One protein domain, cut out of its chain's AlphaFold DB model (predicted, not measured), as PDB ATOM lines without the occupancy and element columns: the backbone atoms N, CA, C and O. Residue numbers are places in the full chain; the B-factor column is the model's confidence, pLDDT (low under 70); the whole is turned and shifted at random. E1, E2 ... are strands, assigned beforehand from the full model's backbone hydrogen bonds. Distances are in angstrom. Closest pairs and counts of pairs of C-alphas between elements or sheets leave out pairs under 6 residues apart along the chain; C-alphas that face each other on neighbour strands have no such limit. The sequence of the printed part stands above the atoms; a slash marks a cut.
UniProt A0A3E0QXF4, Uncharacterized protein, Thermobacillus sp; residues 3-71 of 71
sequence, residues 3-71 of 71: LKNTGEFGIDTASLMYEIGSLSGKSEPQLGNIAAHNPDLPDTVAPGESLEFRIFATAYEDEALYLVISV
ATOM      1  N   LEU A   3     -25.850 -45.823 -47.058       91.19
ATOM      2  CA  LEU A   3     -25.905 -47.241 -46.691       91.19
ATOM      3  C   LEU A   3     -26.175 -48.061 -47.948       91.19
ATOM      4  O   LEU A   3     -27.093 -47.744 -48.694       91.19
ATOM      5  N   LYS A   4     -25.410 -49.130 -48.181       94.38
ATOM      6  CA  LYS A   4     -25.680 -50.086 -49.261       94.38
ATOM      7  C   LYS A   4     -26.182 -51.394 -48.669       94.38
ATOM      8  O   LYS A   4     -25.485 -51.989 -47.846       94.38
ATOM      9  N   ASN A   5     -27.348 -51.862 -49.111       94.81
ATOM     10  CA  ASN A   5     -27.839 -53.171 -48.710       94.81
ATOM     11  C   ASN A   5     -27.016 -54.256 -49.422       94.81
ATOM     12  O   ASN A   5     -27.132 -54.457 -50.630       94.81
ATOM     13  N   THR A   6     -26.138 -54.918 -48.672       95.38
ATOM     14  CA  THR A   6     -25.286 -56.015 -49.166       95.38
ATOM     15  C   THR A   6     -25.822 -57.397 -48.789       95.38
ATOM     16  O   THR A   6     -25.186 -58.397 -49.113       95.38
ATOM     17  N   GLY A   7     -26.972 -57.453 -48.111       93.12
ATOM     18  CA  GLY A   7     -27.642 -58.693 -47.744       93.12
ATOM     19  C   GLY A   7     -28.502 -59.259 -48.872       93.12
ATOM     20  O   GLY A   7     -28.569 -58.719 -49.974       93.12
ATOM     21  N   GLU A   8     -29.183 -60.359 -48.566       96.94
ATOM     22  CA  GLU A   8     -30.059 -61.070 -49.509       96.94
ATOM     23  C   GLU A   8     -31.527 -60.620 -49.425       96.94
ATOM     24  O   GLU A   8     -32.324 -60.931 -50.307       96.94
ATOM     25  N   PHE A   9     -31.885 -59.864 -48.382       95.50
ATOM     26  CA  PHE A   9     -33.256 -59.439 -48.093       95.50
ATOM     27  C   PHE A   9     -33.389 -57.918 -48.109       95.50
ATOM     28  O   PHE A   9     -32.422 -57.197 -47.862       95.50
ATOM     29  N   GLY A  10     -34.599 -57.432 -48.394       95.81
ATOM     30  CA  GLY A  10     -34.923 -56.012 -48.274       95.81
ATOM     31  C   GLY A  10     -34.836 -55.540 -46.820       95.81
ATOM     32  O   GLY A  10     -35.179 -56.289 -45.908       95.81
ATOM     33  N   ILE A  11     -34.375 -54.307 -46.622       94.56
ATOM     34  CA  ILE A  11     -34.314 -53.659 -45.307       94.56
ATOM     35  C   ILE A  11     -35.490 -52.696 -45.189       94.56
ATOM     36  O   ILE A  11     -35.621 -51.810 -46.033       94.56
ATOM     37  N   ASP A  12     -36.309 -52.857 -44.152       95.44
ATOM     38  CA  ASP A  12     -37.345 -51.890 -43.779       95.44
ATOM     39  C   ASP A  12     -36.677 -50.629 -43.215       95.44
ATOM     40  O   ASP A  12     -35.964 -50.682 -42.213       95.44
ATOM     41  N   THR A  13     -36.870 -49.479 -43.862       93.31
ATOM     42  CA  THR A  13     -36.223 -48.236 -43.418       93.31
ATOM     43  C   THR A  13     -36.780 -47.729 -42.095       93.31
ATOM     44  O   THR A  13     -36.067 -47.028 -41.373       93.31
ATOM     45  N   ALA A  14     -37.998 -48.132 -41.722       92.38
ATOM     46  CA  ALA A  14     -38.561 -47.836 -40.414       92.38
ATOM     47  C   ALA A  14     -37.858 -48.615 -39.288       92.38
ATOM     48  O   ALA A  14     -37.929 -48.178 -38.138       92.38
ATOM     49  N   SER A  15     -37.143 -49.710 -39.587       92.81
ATOM     50  CA  SER A  15     -36.359 -50.462 -38.593       92.81
ATOM     51  C   SER A  15     -34.975 -49.858 -38.328       92.81
ATOM     52  O   SER A  15     -34.343 -50.192 -37.328       92.81
ATOM     53  N   LEU A  16     -34.512 -48.939 -39.183       93.44
ATOM     54  CA  LEU A  16     -33.181 -48.352 -39.075       93.44
ATOM     55  C   LEU A  16     -33.081 -47.373 -37.902       93.44
ATOM     56  O   LEU A  16     -33.620 -46.259 -37.930       93.44
ATOM     57  N   MET A  17     -32.304 -47.772 -36.901       94.75
ATOM     58  CA  MET A  17     -32.009 -46.973 -35.718       94.75
ATOM     59  C   MET A  17     -30.563 -46.487 -35.751       94.75
ATOM     60  O   MET A  17     -29.674 -47.137 -36.306       94.75
ATOM     61  N   TYR A  18     -30.323 -45.335 -35.133       94.75
ATOM     62  CA  TYR A  18     -28.979 -44.822 -34.925       94.75
ATOM     63  C   TYR A  18     -28.743 -44.427 -33.472       94.75
ATOM     64  O   TYR A  18     -29.649 -43.988 -32.760       94.75
ATOM     65  N   GLU A  19     -27.478 -44.524 -33.085       95.38
ATOM     66  CA  GLU A  19     -26.922 -43.953 -31.868       95.38
ATOM     67  C   GLU A  19     -25.700 -43.119 -32.243       95.38
ATOM     68  O   GLU A  19     -24.767 -43.618 -32.878       95.38
ATOM     69  N   ILE A  20     -25.704 -41.842 -31.861       94.69
ATOM     70  CA  ILE A  20     -24.526 -40.978 -31.936       94.69
ATOM     71  C   ILE A  20     -24.143 -40.576 -30.528       94.69
ATOM     72  O   ILE A  20     -24.942 -39.967 -29.820       94.69
ATOM     73  N   GLY A  21     -22.909 -40.858 -30.132       93.88
ATOM     74  CA  GLY A  21     -22.434 -40.506 -28.804       93.88
ATOM     75  C   GLY A  21     -21.000 -40.017 -28.790       93.88
ATOM     76  O   GLY A  21     -20.263 -40.083 -29.774       93.88
ATOM     77  N   SER A  22     -20.614 -39.496 -27.633       94.00
ATOM     78  CA  SER A  22     -19.275 -38.989 -27.382       94.00
ATOM     79  C   SER A  22     -18.299 -40.102 -27.041       94.00
ATOM     80  O   SER A  22     -18.536 -40.869 -26.111       94.00
ATOM     81  N   LEU A  23     -17.137 -40.115 -27.690       93.19
ATOM     82  CA  LEU A  23     -16.009 -40.939 -27.247       93.19
ATOM     83  C   LEU A  23     -15.391 -40.426 -25.937       93.19
ATOM     84  O   LEU A  23     -14.725 -41.181 -25.234       93.19
ATOM     85  N   SER A  24     -15.603 -39.150 -25.603       91.38
ATOM     86  CA  SER A  24     -15.114 -38.537 -24.361       91.38
ATOM     87  C   SER A  24     -16.119 -38.597 -23.203       91.38
ATOM     88  O   SER A  24     -15.760 -38.266 -22.076       91.38
ATOM     89  N   GLY A  25     -17.369 -38.992 -23.474       88.56
ATOM     90  CA  GLY A  25     -18.462 -39.056 -22.498       88.56
ATOM     91  C   GLY A  25     -19.031 -37.702 -22.054       88.56
ATOM     92  O   GLY A  25     -19.782 -37.663 -21.086       88.56
ATOM     93  N   LYS A  26     -18.670 -36.587 -22.710       88.38
ATOM     94  CA  LYS A  26     -19.172 -35.247 -22.341       88.38
ATOM     95  C   LYS A  26     -20.615 -35.011 -22.796       88.38
ATOM     96  O   LYS A  26     -21.376 -34.369 -22.078       88.38
ATOM     97  N   SER A  27     -20.975 -35.510 -23.975       88.81
ATOM     98  CA  SER A  27     -22.343 -35.488 -24.493       88.81
ATOM     99  C   SER A  27     -23.059 -36.812 -24.239       88.81
ATOM    100  O   SER A  27     -22.507 -37.884 -24.505       88.81
ATOM    101  N   GLU A  28     -24.309 -36.720 -23.780       91.81
ATOM    102  CA  GLU A  28     -25.224 -37.861 -23.701       91.81
ATOM    103  C   GLU A  28     -25.470 -38.457 -25.102       91.81
ATOM    104  O   GLU A  28     -25.561 -37.697 -26.081       91.81
ATOM    105  N   PRO A  29     -25.593 -39.791 -25.232       93.38
ATOM    106  CA  PRO A  29     -25.919 -40.424 -26.503       93.38
ATOM    107  C   PRO A  29     -27.263 -39.945 -27.067       93.38
ATOM    108  O   PRO A  29     -28.287 -39.909 -26.383       93.38
ATOM    109  N   GLN A  30     -27.260 -39.601 -28.350       93.50
ATOM    110  CA  GLN A  30     -28.427 -39.219 -29.134       93.50
ATOM    111  C   GLN A  30     -28.923 -40.442 -29.905       93.50
ATOM    112  O   GLN A  30     -28.261 -40.914 -30.832       93.50
ATOM    113  N   LEU A  31     -30.094 -40.938 -29.514       94.38
ATOM    114  CA  LEU A  31     -30.778 -42.055 -30.158       94.38
ATOM    115  C   LEU A  31     -31.848 -41.532 -31.112       94.38
ATOM    116  O   LEU A  31     -32.564 -40.583 -30.784       94.38
ATOM    117  N   GLY A  32     -32.005 -42.176 -32.264       93.62
ATOM    118  CA  GLY A  32     -33.063 -41.807 -33.193       93.62
ATOM    119  C   GLY A  32     -33.364 -42.867 -34.237       93.62
ATOM    120  O   GLY A  32     -32.644 -43.849 -34.402       93.62
ATOM    121  N   ASN A  33     -34.468 -42.645 -34.938       93.81
ATOM    122  CA  ASN A  33     -34.878 -43.441 -36.083       93.81
ATOM    123  C   ASN A  33     -34.529 -42.679 -37.366       93.81
ATOM    124  O   ASN A  33     -34.813 -41.484 -37.471       93.81
ATOM    125  N   ILE A  34     -33.905 -43.346 -38.339       93.25
ATOM    126  CA  ILE A  34     -33.428 -42.678 -39.558       93.25
ATOM    127  C   ILE A  34     -34.603 -42.148 -40.394       93.25
ATOM    128  O   ILE A  34     -34.544 -41.005 -40.859       93.25
ATOM    129  N   ALA A  35     -35.680 -42.926 -40.540       92.25
ATOM    130  CA  ALA A  35     -36.863 -42.531 -41.304       92.25
ATOM    131  C   ALA A  35     -37.591 -41.329 -40.680       92.25
ATOM    132  O   ALA A  35     -38.021 -40.427 -41.395       92.25
ATOM    133  N   ALA A  36     -37.633 -41.235 -39.346       90.25
ATOM    134  CA  ALA A  36     -38.274 -40.117 -38.646       90.25
ATOM    135  C   ALA A  36     -37.663 -38.737 -38.971       90.25
ATOM    136  O   ALA A  36     -38.347 -37.719 -38.872       90.25
ATOM    137  N   HIS A  37     -36.389 -38.690 -39.371       88.56
ATOM    138  CA  HIS A  37     -35.674 -37.450 -39.700       88.56
ATOM    139  C   HIS A  37     -35.423 -37.255 -41.203       88.56
ATOM    140  O   HIS A  37     -34.847 -36.242 -41.603       88.56
ATOM    141  N   ASN A  38     -35.855 -38.203 -42.038       92.94
ATOM    142  CA  ASN A  38     -35.681 -38.182 -43.487       92.94
ATOM    143  C   ASN A  38     -37.005 -38.626 -44.148       92.94
ATOM    144  O   ASN A  38     -37.158 -39.801 -44.474       92.94
ATOM    145  N   PRO A  39     -37.975 -37.713 -44.334       87.25
ATOM    146  CA  PRO A  39     -39.337 -38.072 -44.744       87.25
ATOM    147  C   PRO A  39     -39.449 -38.619 -46.174       87.25
ATOM    148  O   PRO A  39     -40.463 -39.220 -46.510       87.25
ATOM    149  N   ASP A  40     -38.424 -38.421 -47.006       92.06
ATOM    150  CA  ASP A  40     -38.410 -38.836 -48.414       92.06
ATOM    151  C   ASP A  40     -37.734 -40.205 -48.639       92.06
ATOM    152  O   ASP A  40     -37.443 -40.571 -49.780       92.06
ATOM    153  N   LEU A  41     -37.415 -40.954 -47.573       93.50
ATOM    154  CA  LEU A  41     -36.820 -42.284 -47.726       93.50
ATOM    155  C   LEU A  41     -37.855 -43.295 -48.244       93.50
ATOM    156  O   LEU A  41     -39.019 -43.230 -47.855       93.50
ATOM    157  N   PRO A  42     -37.445 -44.254 -49.094       94.88
ATOM    158  CA  PRO A  42     -38.311 -45.364 -49.471       94.88
ATOM    159  C   PRO A  42     -38.640 -46.227 -48.247       94.88
ATOM    160  O   PRO A  42     -37.809 -46.357 -47.351       94.88
ATOM    161  N   ASP A  43     -39.792 -46.896 -48.242       94.56
ATOM    162  CA  ASP A  43     -40.177 -47.825 -47.163       94.56
ATOM    163  C   ASP A  43     -39.227 -49.032 -47.064       94.56
ATOM    164  O   ASP A  43     -39.063 -49.647 -46.013       94.56
ATOM    165  N   THR A  44     -38.594 -49.419 -48.172       95.88
ATOM    166  CA  THR A  44     -37.703 -50.582 -48.229       95.88
ATOM    167  C   THR A  44     -36.501 -50.312 -49.125       95.88
ATOM    168  O   THR A  44     -36.638 -49.708 -50.186       95.88
ATOM    169  N   VAL A  45     -35.329 -50.806 -48.719       95.88
ATOM    170  CA  VAL A  45     -34.095 -50.808 -49.524       95.88
ATOM    171  C   VAL A  45     -33.836 -52.217 -50.040       95.88
ATOM    172  O   VAL A  45     -33.531 -53.118 -49.249       95.88
ATOM    173  N   ALA A  46     -33.944 -52.435 -51.351       97.12
ATOM    174  CA  ALA A  46     -33.756 -53.763 -51.925       97.12
ATOM    175  C   ALA A  46     -32.273 -54.205 -51.901       97.12
ATOM    176  O   ALA A  46     -31.370 -53.365 -51.818       97.12
ATOM    177  N   PRO A  47     -31.983 -55.518 -51.985       97.75
ATOM    178  CA  PRO A  47     -30.618 -56.021 -52.131       97.75
ATOM    179  C   PRO A  47     -29.858 -55.338 -53.274       97.75
ATOM    180  O   PRO A  47     -30.338 -55.257 -54.404       97.75
ATOM    181  N   GLY A  48     -28.650 -54.855 -52.987       97.44
ATOM    182  CA  GLY A  48     -27.790 -54.153 -53.940       97.44
ATOM    183  C   GLY A  48     -28.056 -52.650 -54.074       97.44
ATOM    184  O   GLY A  48     -27.177 -51.943 -54.580       97.44
ATOM    185  N   GLU A  49     -29.193 -52.148 -53.589       97.38
ATOM    186  CA  GLU A  49     -29.522 -50.722 -53.609       97.38
ATOM    187  C   GLU A  49     -28.788 -49.937 -52.519       97.38
ATOM    188  O   GLU A  49     -28.246 -50.484 -51.553       97.38
ATOM    189  N   SER A  50     -28.733 -48.619 -52.714       95.88
ATOM    190  CA  SER A  50     -28.141 -47.678 -51.768       95.88
ATOM    191  C   SER A  50     -29.187 -46.689 -51.270       95.88
ATOM    192  O   SER A  50     -29.999 -46.198 -52.047       95.88
ATOM    193  N   LEU A  51     -29.126 -46.383 -49.981       94.38
ATOM    194  CA  LEU A  51     -29.958 -45.418 -49.284       94.38
ATOM    195  C   LEU A  51     -29.090 -44.241 -48.849       94.38
ATOM    196  O   LEU A  51     -28.118 -44.427 -48.113       94.38
ATOM    197  N   GLU A  52     -29.446 -43.033 -49.273       94.56
ATOM    198  CA  GLU A  52     -28.816 -41.807 -48.791       94.56
ATOM    199  C   GLU A  52     -29.703 -41.132 -47.744       94.56
ATOM    200  O   GLU A  52     -30.890 -40.919 -47.968       94.56
ATOM    201  N   PHE A  53     -29.124 -40.778 -46.598       93.06
ATOM    202  CA  PHE A  53     -29.836 -40.113 -45.507       93.06
ATOM    203  C   PHE A  53     -28.921 -39.162 -44.732       93.06
ATOM    204  O   PHE A  53     -27.685 -39.168 -44.864       93.06
ATOM    205  N   ARG A  54     -29.543 -38.330 -43.897       92.31
ATOM    206  CA  ARG A  54     -28.883 -37.380 -43.003       92.31
ATOM    207  C   ARG A  54     -29.171 -37.751 -41.555       92.31
ATOM    208  O   ARG A  54     -30.280 -38.150 -41.218       92.31
ATOM    209  N   ILE A  55     -28.165 -37.588 -40.706       90.88
ATOM    210  CA  ILE A  55     -28.327 -37.618 -39.255       90.88
ATOM    211  C   ILE A  55     -27.764 -36.305 -38.726       90.88
ATOM    212  O   ILE A  55     -26.712 -35.851 -39.183       90.88
ATOM    213  N   PHE A  56     -28.480 -35.696 -37.789       87.19
ATOM    214  CA  PHE A  56     -28.058 -34.482 -37.110       87.19
ATOM    215  C   PHE A  56     -27.594 -34.846 -35.705       87.19
ATOM    216  O   PHE A  56     -28.278 -35.585 -35.001       87.19
ATOM    217  N   ALA A  57     -26.436 -34.326 -35.314       88.50
ATOM    218  CA  ALA A  57     -25.886 -34.505 -33.982       88.50
ATOM    219  C   ALA A  57     -25.350 -33.177 -33.458       88.50
ATOM    220  O   ALA A  57     -24.807 -32.373 -34.217       88.50
ATOM    221  N   THR A  58     -25.491 -32.976 -32.152       87.19
ATOM    222  CA  THR A  58     -24.862 -31.863 -31.430       87.19
ATOM    223  C   THR A  58     -23.659 -32.386 -30.652       87.19
ATOM    224  O   THR A  58     -23.753 -33.458 -30.054       87.19
ATOM    225  N   ALA A  59     -22.547 -31.646 -30.667       87.56
ATOM    226  CA  ALA A  59     -21.306 -31.995 -29.976       87.56
ATOM    227  C   ALA A  59     -20.552 -30.743 -29.509       87.56
ATOM    228  O   ALA A  59     -20.750 -29.656 -30.061       87.56
ATOM    229  N   TYR A  60     -19.687 -30.898 -28.506       87.38
ATOM    230  CA  TYR A  60     -18.803 -29.825 -28.036       87.38
ATOM    231  C   TYR A  60     -17.579 -29.634 -28.951       87.38
ATOM    232  O   TYR A  60     -17.193 -30.538 -29.687       87.38
ATOM    233  N   GLU A  61     -16.944 -28.458 -28.871       83.38
ATOM    234  CA  GLU A  61     -15.892 -27.979 -29.796       83.38
ATOM    235  C   GLU A  61     -14.652 -28.902 -29.902       83.38
ATOM    236  O   GLU A  61     -13.993 -28.917 -30.935       83.38
ATOM    237  N   ASP A  62     -14.406 -29.752 -28.896       86.19
ATOM    238  CA  ASP A  62     -13.277 -30.701 -28.833       86.19
ATOM    239  C   ASP A  62     -13.730 -32.162 -28.650       86.19
ATOM    240  O   ASP A  62     -13.090 -32.961 -27.955       86.19
ATOM    241  N   GLU A  63     -14.894 -32.515 -29.188       89.44
ATOM    242  CA  GLU A  63     -15.502 -33.824 -28.981       89.44
ATOM    243  C   GLU A  63     -15.418 -34.710 -30.228       89.44
ATOM    244  O   GLU A  63     -15.911 -34.369 -31.301       89.44
ATOM    245  N   ALA A  64     -14.813 -35.891 -30.075       92.75
ATOM    246  CA  ALA A  64     -14.886 -36.945 -31.077       92.75
ATOM    247  C   ALA A  64     -16.148 -37.789 -30.851       92.75
ATOM    248  O   ALA A  64     -16.438 -38.193 -29.720       92.75
ATOM    249  N   LEU A  65     -16.875 -38.075 -31.930       94.25
ATOM    250  CA  LEU A  65     -18.128 -38.828 -31.894       94.25
ATOM    251  C   LEU A  65     -17.953 -40.239 -32.458       94.25
ATOM    252  O   LEU A  65     -17.165 -40.453 -33.380       94.25
ATOM    253  N   TYR A  66     -18.743 -41.178 -31.946       94.19
ATOM    254  CA  TYR A  66     -19.030 -42.443 -32.615       94.19
ATOM    255  C   TYR A  66     -20.437 -42.411 -33.216       94.19
ATOM    256  O   TYR A  66     -21.313 -41.684 -32.748       94.19
ATOM    257  N   LEU A  67     -20.647 -43.230 -34.244       94.00
ATOM    258  CA  LEU A  67     -21.955 -43.501 -34.829       94.00
ATOM    259  C   LEU A  67     -22.121 -45.014 -34.950       94.00
ATOM    260  O   LEU A  67     -21.272 -45.683 -35.540       94.00
ATOM    261  N   VAL A  68     -23.235 -45.522 -34.437       93.56
ATOM    262  CA  VAL A  68     -23.691 -46.897 -34.642       93.56
ATOM    263  C   VAL A  68     -25.017 -46.851 -35.389       93.56
ATOM    264  O   VAL A  68     -25.902 -46.074 -35.037       93.56
ATOM    265  N   ILE A  69     -25.143 -47.675 -36.428       91.12
ATOM    266  CA  ILE A  69     -26.395 -47.898 -37.157       91.12
ATOM    267  C   ILE A  69     -26.755 -49.368 -36.992       91.12
ATOM    268  O   ILE A  69     -25.918 -50.238 -37.252       91.12
ATOM    269  N   SER A  70     -27.984 -49.635 -36.564       89.12
ATOM    270  CA  SER A  70     -28.538 -50.978 -36.413       89.12
ATOM    271  C   SER A  70     -29.781 -51.157 -37.282       89.12
ATOM    272  O   SER A  70     -30.458 -50.186 -37.635       89.12
ATOM    273  N   VAL A  71     -30.035 -52.414 -37.651       80.69
ATOM    274  CA  VAL A  71     -31.162 -52.866 -38.477       80.69
ATOM    275  C   VAL A  71     -31.991 -53.865 -37.690       80.69
ATOM    276  O   VAL A  71     -31.358 -54.683 -36.978       80.69
TER     277      VAL A  71
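AT A GLANCE: This is residues 3 to 71 of the 71 residues of an uncharacterized protein of Thermobacillus sp (UniProt A0A3E0QXF4). The domain has little regular structure: a small, three-stranded antiparallel sheet, ordered E2, E1, E4, makes part of an elongated body, and long loops with the short strand E3 make the rest. Residues 53 to 64 run back along the body's length from E3 to E4. The printed part has 69 residues, 19 of them in four named strands, E1 to E4 along the chain, with no named helix: all strand. It is only just loose, close to compact, with a radius of gyration of the C-alphas of 13.6 A and spans of 39 by 22 by 15 A.

HOW THE PARTS SIT: Inner strand E1, residues 17 to 22, is antiparallel to edge strand E4, residues 65 to 70, at 162 degrees; N 19 and O 68 are within hydrogen-bond range at 2.9 A. E1 forms a hairpin with E2, residues 30 to 33; N 30 and O 20 are 2.8 A apart. E3, residues 50 to 52, pairs with no named strand, but residues 3 to 4 pair antiparallel with its residues 50 to 51.

IN THESE COORDINATES: E1 spans 17.2 A from C-alpha 17 at (-32.009, -46.973, -35.718); E4 spans 16.6 A, ending at C-alpha 70 at (-28.538, -50.978, -36.413).

THE WHOLE: The C-alphas of Glu 8 and Glu 61, the two farthest apart, are 41.0 A apart. The links E2 to E3 and E3 to E4 are long. The printed part has no cut, and no printed residue is under pLDDT 70.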